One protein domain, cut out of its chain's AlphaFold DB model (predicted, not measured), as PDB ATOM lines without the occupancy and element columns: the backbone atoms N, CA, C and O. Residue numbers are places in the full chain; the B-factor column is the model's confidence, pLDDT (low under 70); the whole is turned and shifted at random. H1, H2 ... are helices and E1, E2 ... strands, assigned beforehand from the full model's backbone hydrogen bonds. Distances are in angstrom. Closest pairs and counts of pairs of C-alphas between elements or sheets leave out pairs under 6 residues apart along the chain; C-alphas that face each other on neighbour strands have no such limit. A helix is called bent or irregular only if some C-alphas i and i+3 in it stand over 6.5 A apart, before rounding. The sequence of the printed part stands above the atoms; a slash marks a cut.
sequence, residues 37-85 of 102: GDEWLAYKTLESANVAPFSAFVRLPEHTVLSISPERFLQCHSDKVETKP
ATOM      1  N   GLY A  37     265.471 180.905 268.908       95.62
ATOM      2  CA  GLY A  37     264.290 181.640 268.461       95.62
ATOM      3  C   GLY A  37     264.548 183.135 268.307       95.62
ATOM      4  O   GLY A  37     265.681 183.600 268.389       95.62
ATOM      5  N   ASP A  38     263.475 183.888 268.069       96.69
ATOM      6  CA  ASP A  38     263.529 185.341 267.913       96.69
ATOM      7  C   ASP A  38     263.389 186.048 269.271       96.69
ATOM      8  O   ASP A  38     262.417 185.853 270.008       96.69
ATOM      9  N   GLU A  39     264.360 186.896 269.611       97.19
ATOM     10  CA  GLU A  39     264.386 187.567 270.913       97.19
ATOM     11  C   GLU A  39     263.298 188.633 271.043       97.19
ATOM     12  O   GLU A  39     262.862 188.942 272.153       97.19
ATOM     13  N   TRP A  40     262.841 189.207 269.926       97.25
ATOM     14  CA  TRP A  40     261.781 190.208 269.943       97.25
ATOM     15  C   TRP A  40     260.425 189.578 270.280       97.25
ATOM     16  O   TRP A  40     259.679 190.104 271.110       97.25
ATOM     17  N   LEU A  41     260.121 188.409 269.719       97.50
ATOM     18  CA  LEU A  41     258.935 187.636 270.069       97.50
ATOM     19  C   LEU A  41     258.989 187.157 271.526       97.50
ATOM     20  O   LEU A  41     257.980 187.236 272.237       97.50
ATOM     21  N   ALA A  42     260.162 186.726 272.000       96.31
ATOM     22  CA  ALA A  42     260.365 186.388 273.408       96.31
ATOM     23  C   ALA A  42     260.090 187.600 274.319       96.31
ATOM     24  O   ALA A  42     259.364 187.480 275.307       96.31
ATOM     25  N   TYR A  43     260.583 188.786 273.946       96.69
ATOM     26  CA  TYR A  43     260.312 190.035 274.662       96.69
ATOM     27  C   TYR A  43     258.823 190.370 274.709       96.69
ATOM     28  O   TYR A  43     258.290 190.602 275.790       96.69
ATOM     29  N   LYS A  44     258.134 190.357 273.563       95.62
ATOM     30  CA  LYS A  44     256.691 190.632 273.491       95.62
ATOM     31  C   LYS A  44     255.881 189.668 274.352       95.62
ATOM     32  O   LYS A  44     254.948 190.095 275.027       95.62
ATOM     33  N   THR A  45     256.266 188.394 274.367       95.12
ATOM     34  CA  THR A  45     255.638 187.379 275.222       95.12
ATOM     35  C   THR A  45     255.830 187.726 276.700       95.12
ATOM     36  O   THR A  45     254.851 187.807 277.442       95.12
ATOM     37  N   LEU A  46     257.064 188.020 277.124       93.75
ATOM     38  CA  LEU A  46     257.376 188.383 278.510       93.75
ATOM     39  C   LEU A  46     256.685 189.680 278.953       93.75
ATOM     40  O   LEU A  46     256.129 189.734 280.049       93.75
ATOM     41  N   GLU A  47     256.693 190.707 278.108       93.88
ATOM     42  CA  GLU A  47     256.061 191.999 278.376       93.88
ATOM     43  C   GLU A  47     254.546 191.859 278.537       93.88
ATOM     44  O   GLU A  47     253.994 192.353 279.520       93.88
ATOM     45  N   SER A  48     253.890 191.097 277.656       93.06
ATOM     46  CA  SER A  48     252.447 190.846 277.755       93.06
ATOM     47  C   SER A  48     252.045 190.100 279.032       93.06
ATOM     48  O   SER A  48     250.973 190.353 279.576       93.06
ATOM     49  N   ALA A  49     252.907 189.210 279.536       93.75
ATOM     50  CA  ALA A  49     252.626 188.408 280.723       93.75
ATOM     51  C   ALA A  49     252.834 189.175 282.040       93.75
ATOM     52  O   ALA A  49     252.188 188.862 283.037       93.75
ATOM     53  N   ASN A  50     253.741 190.156 282.065       87.94
ATOM     54  CA  ASN A  50     254.170 190.823 283.300       87.94
ATOM     55  C   ASN A  50     253.731 192.294 283.400       87.94
ATOM     56  O   ASN A  50     253.761 192.851 284.494       87.94
ATOM     57  N   VAL A  51     253.344 192.925 282.281       84.31
ATOM     58  CA  VAL A  51     252.789 194.294 282.193       84.31
ATOM     59  C   VAL A  51     253.602 195.324 283.001       84.31
ATOM     60  O   VAL A  51     253.062 196.175 283.710       84.31
ATOM     61  N   ALA A  52     254.932 195.229 282.938       87.00
ATOM     62  CA  ALA A  52     255.806 196.048 283.769       87.00
ATOM     63  C   ALA A  52     256.017 197.453 283.157       87.00
ATOM     64  O   ALA A  52     256.345 197.561 281.969       87.00
ATOM     65  N   PRO A  53     255.884 198.540 283.947       88.75
ATOM     66  CA  PRO A  53     255.865 199.920 283.449       88.75
ATOM     67  C   PRO A  53     257.216 200.433 282.930       88.75
ATOM     68  O   PRO A  53     257.252 201.463 282.259       88.75
ATOM     69  N   PHE A  54     258.322 199.751 283.242       92.50
ATOM     70  CA  PHE A  54     259.676 200.150 282.847       92.50
ATOM     71  C   PHE A  54     260.379 199.048 282.039       92.50
ATOM     72  O   PHE A  54     261.570 198.786 282.218       92.50
ATOM     73  N   SER A  55     259.627 198.376 281.163       94.69
ATOM     74  CA  SER A  55     260.156 197.344 280.263       94.69
ATOM     75  C   SER A  55     261.047 197.940 279.166       94.69
ATOM     76  O   SER A  55     260.826 199.060 278.706       94.69
ATOM     77  N   ALA A  56     262.059 197.186 278.739       95.56
ATOM     78  CA  ALA A  56     262.976 197.583 277.678       95.56
ATOM     79  C   ALA A  56     263.485 196.373 276.887       95.56
ATOM     80  O   ALA A  56     263.761 195.313 277.450       95.56
ATOM     81  N   PHE A  57     263.681 196.575 275.586       97.56
ATOM     82  CA  PHE A  57     264.364 195.648 274.694       97.56
ATOM     83  C   PHE A  57     265.575 196.347 274.084       97.56
ATOM     84  O   PHE A  57     265.431 197.404 273.467       97.56
ATOM     85  N   VAL A  58     266.761 195.765 274.247       97.94
ATOM     86  CA  VAL A  58     268.006 196.307 273.692       97.94
ATOM     87  C   VAL A  58     268.745 195.201 272.957       97.94
ATOM     88  O   VAL A  58     269.185 194.231 273.570       97.94
ATOM     89  N   ARG A  59     268.914 195.361 271.644       97.06
ATOM     90  CA  ARG A  59     269.735 194.470 270.821       97.06
ATOM     91  C   ARG A  59     271.132 195.069 270.671       97.06
ATOM     92  O   ARG A  59     271.280 196.175 270.157       97.06
ATOM     93  N   LEU A  60     272.135 194.347 271.155       97.06
ATOM     94  CA  LEU A  60     273.558 194.666 271.039       97.06
ATOM     95  C   LEU A  60     274.196 193.723 269.999       97.06
ATOM     96  O   LEU A  60     273.576 192.724 269.636       97.06
ATOM     97  N   PRO A  61     275.426 193.994 269.522       97.00
ATOM     98  CA  PRO A  61     276.073 193.151 268.512       97.00
ATOM     99  C   PRO A  61     276.227 191.674 268.905       97.00
ATOM    100  O   PRO A  61     276.098 190.805 268.051       97.00
ATOM    101  N   GLU A  62     276.481 191.387 270.185       96.38
ATOM    102  CA  GLU A  62     276.757 190.023 270.671       96.38
ATOM    103  C   GLU A  62     275.632 189.453 271.546       96.38
ATOM    104  O   GLU A  62     275.561 188.244 271.777       96.38
ATOM    105  N   HIS A  63     274.753 190.314 272.062       95.75
ATOM    106  CA  HIS A  63     273.780 189.959 273.089       95.75
ATOM    107  C   HIS A  63     272.480 190.738 272.920       95.75
ATOM    108  O   HIS A  63     272.469 191.867 272.435       95.75
ATOM    109  N   THR A  64     271.390 190.183 273.438       97.50
ATOM    110  CA  THR A  64     270.117 190.897 273.544       97.50
ATOM    111  C   THR A  64     269.699 190.965 275.008       97.50
ATOM    112  O   THR A  64     269.722 189.961 275.718       97.50
ATOM    113  N   VAL A  65     269.331 192.160 275.470       97.19
ATOM    114  CA  VAL A  65     268.829 192.407 276.824       97.19
ATOM    115  C   VAL A  65     267.321 192.596 276.768       97.19
ATOM    116  O   VAL A  65     266.818 193.514 276.118       97.19
ATOM    117  N   LEU A  66     266.607 191.724 277.477       97.12
ATOM    118  CA  LEU A  66     265.168 191.799 277.694       97.12
ATOM    119  C   LEU A  66     264.956 192.174 279.158       97.12
ATOM    120  O   LEU A  66     265.323 191.411 280.051       97.12
ATOM    121  N   SER A  67     264.390 193.350 279.408       96.00
ATOM    122  CA  SER A  67     264.110 193.848 280.751       96.00
ATOM    123  C   SER A  67     262.617 194.054 280.931       96.00
ATOM    124  O   SER A  67     261.967 194.683 280.100       96.00
ATOM    125  N   ILE A  68     262.090 193.548 282.040       95.38
ATOM    126  CA  ILE A  68     260.690 193.661 282.446       95.38
ATOM    127  C   ILE A  68     260.686 194.279 283.848       95.38
ATOM    128  O   ILE A  68     260.394 193.617 284.843       95.38
ATOM    129  N   SER A  69     261.160 195.526 283.952       93.19
ATOM    130  CA  SER A  69     261.392 196.152 285.256       93.19
ATOM    131  C   SER A  69     260.089 196.694 285.854       93.19
ATOM    132  O   SER A  69     259.441 197.548 285.234       93.19
ATOM    133  N   PRO A  70     259.705 196.264 287.072       90.62
ATOM    134  CA  PRO A  70     258.559 196.827 287.780       90.62
ATOM    135  C   PRO A  70     258.882 198.175 288.441       90.62
ATOM    136  O   PRO A  70     257.975 198.921 288.799       90.62
ATOM    137  N   GLU A  71     260.167 198.497 288.604       92.56
ATOM    138  CA  GLU A  71     260.641 199.606 289.425       92.56
ATOM    139  C   GLU A  71     261.473 200.608 288.620       92.56
ATOM    140  O   GLU A  71     262.262 200.238 287.744       92.56
ATOM    141  N   ARG A  72     261.319 201.895 288.948       92.00
ATOM    142  CA  ARG A  72     262.185 202.962 288.446       92.00
ATOM    143  C   ARG A  72     263.315 203.180 289.434       92.00
ATOM    144  O   ARG A  72     263.094 203.734 290.509       92.00
ATOM    145  N   PHE A  73     264.526 202.862 288.991       93.31
ATOM    146  CA  PHE A  73     265.725 203.201 289.742       93.31
ATOM    147  C   PHE A  73     265.883 204.722 289.872       93.31
ATOM    148  O   PHE A  73     265.900 205.253 290.980       93.31
ATOM    149  N   LEU A  74     265.930 205.433 288.739       95.06
ATOM    150  CA  LEU A  74     266.156 206.876 288.697       95.06
ATOM    151  C   LEU A  74     265.541 207.499 287.434       95.06
ATOM    152  O   LEU A  74     265.586 206.906 286.358       95.06
ATOM    153  N   GLN A  75     265.016 208.715 287.548       94.69
ATOM    154  CA  GLN A  75     264.696 209.604 286.436       94.69
ATOM    155  C   GLN A  75     265.269 210.990 286.736       94.69
ATOM    156  O   GLN A  75     264.901 211.606 287.731       94.69
ATOM    157  N   CYS A  76     266.128 211.492 285.852       96.25
ATOM    158  CA  CYS A  76     266.605 212.873 285.894       96.25
ATOM    159  C   CYS A  76     265.884 213.688 284.824       96.25
ATOM    160  O   CYS A  76     265.882 213.310 283.652       96.25
ATOM    161  N   HIS A  77     265.288 214.809 285.213       95.25
ATOM    162  CA  HIS A  77     264.673 215.748 284.289       95.25
ATOM    163  C   HIS A  77     264.958 217.181 284.741       95.25
ATOM    164  O   HIS A  77     264.473 217.617 285.784       95.25
ATOM    165  N   SER A  78     265.733 217.910 283.933       94.75
ATOM    166  CA  SER A  78     266.275 219.229 284.283       94.75
ATOM    167  C   SER A  78     267.063 219.179 285.602       94.75
ATOM    168  O   SER A  78     268.016 218.415 285.721       94.75
ATOM    169  N   ASP A  79     266.657 219.964 286.592       94.69
ATOM    170  CA  ASP A  79     267.222 220.059 287.935       94.69
ATOM    171  C   ASP A  79     266.570 219.091 288.940       94.69
ATOM    172  O   ASP A  79     266.877 219.132 290.132       94.69
ATOM    173  N   LYS A  80     265.670 218.208 288.482       95.44
ATOM    174  CA  LYS A  80     264.942 217.266 289.338       95.44
ATOM    175  C   LYS A  80     265.394 215.832 289.119       95.44
ATOM    176  O   LYS A  80     265.545 215.370 287.988       95.44
ATOM    177  N   VAL A  81     265.525 215.112 290.227       96.38
ATOM    178  CA  VAL A  81     265.822 213.682 290.265       96.38
ATOM    179  C   VAL A  81     264.702 212.975 291.022       96.38
ATOM    180  O   VAL A  81     264.334 213.394 292.117       96.38
ATOM    181  N   GLU A  82     264.157 211.910 290.442       95.88
ATOM    182  CA  GLU A  82     263.105 211.086 291.037       95.88
ATOM    183  C   GLU A  82     263.527 209.612 291.077       95.88
ATOM    184  O   GLU A  82     264.126 209.097 290.134       95.88
ATOM    185  N   THR A  83     263.166 208.910 292.148       94.69
ATOM    186  CA  THR A  83     263.250 207.450 292.277       94.69
ATOM    187  C   THR A  83     261.898 206.916 292.756       94.69
ATOM    188  O   THR A  83     261.153 207.644 293.416       94.69
ATOM    189  N   LYS A  84     261.548 205.671 292.414       91.00
ATOM    190  CA  LYS A  84     260.306 205.027 292.877       91.00
ATOM    191  C   LYS A  84     260.617 203.650 293.462       91.00
ATOM    192  O   LYS A  84     260.293 202.659 292.811       91.00
ATOM    193  N   PRO A  85     261.248 203.584 294.648       89.25
ATOM    194  CA  PRO A  85     261.684 202.325 295.223       89.25
ATOM    195  C   PRO A  85     260.504 201.419 295.581       89.25
ATOM    196  O   PRO A  85     259.507 201.889 296.133       89.25
TER     197      PRO A  85
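This is residues 37 to 85 of the 102 residues of the protein "Para-aminobenzoate synthase" of Vibrio ishigakensis (UniProt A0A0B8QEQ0). Two strand hairpins, E1 with E2 and E3 with E4, make a bent, L-like outline, with the helix H1 packed along the first hairpin. The second hairpin turns away where E2 runs on into E3 at 92 degrees, and its tip, residues 76 to 81, sticks out free. The printed part has 49 residues with one named helix and four named strands, in the order H1, E1, E2, E3, E4, and its class is mixed, helices and strands. Each of the two sheets, E1 - E2 and E3 - E4, has two antiparallel strands. The whole is loose, with a radius of gyration of the C-alphas of 13.4 A, and flat, spanning 43 by 27 by 14 A.

H1 is residues 39 to 50, 16.4 A from first to last C-alpha, and it begins with C-alpha 39 at (264.386, 187.567, 270.913). E1 is residues 54 to 59, 16.7 A long, and E2 is residues 64 to 69, 15.5 A long. E3 is residues 72 to 77, 13.7 A long, with C-alpha 72 at (262.185, 202.962, 288.446). E4 is residues 80 to 84, 13.6 A long, and ends with C-alpha 84 at (260.306, 205.027, 292.877).

E1 and E2 form a hairpin, antiparallel with 179 degrees between their directions; N 56 and O 67 are 2.9 A apart and N 67 and O 56 2.8 A, within hydrogen-bond range. The closest C-alphas of H1 and E2 are those of Tyr 43 and Leu 66, 6.0 A apart, and those of H1 and E1 are Tyr 43 and Phe 57, 6.9 A apart. In H1 every O i to N i+4 pair is within hydrogen-bond range. E2 and E3 meet only through their link. The closest C-alphas of E1 and E3, those of Phe 54 and Arg 72, are 6.7 A apart. E3 and E4 form the second hairpin, antiparallel at 165 degrees, with N 75 and O 82 2.8 A apart and N 80 and O 77 3.0 A, within hydrogen-bond range. H1 is apart from E3 and E4, and E4 is apart from E1 and E2.

The two C-alphas farthest apart are those of Gly 37 and Asp 79, at 43.2 A, while the first and last printed C-alphas, of Gly 37 and Pro 85, are 33.9 A apart. The printed part has no cut. The four links, H1 to E1, E1 to E2, E2 to E3 and E3 to E4, are tight. The mean pLDDT of the printed part is 94.5, and no printed residue is under 70.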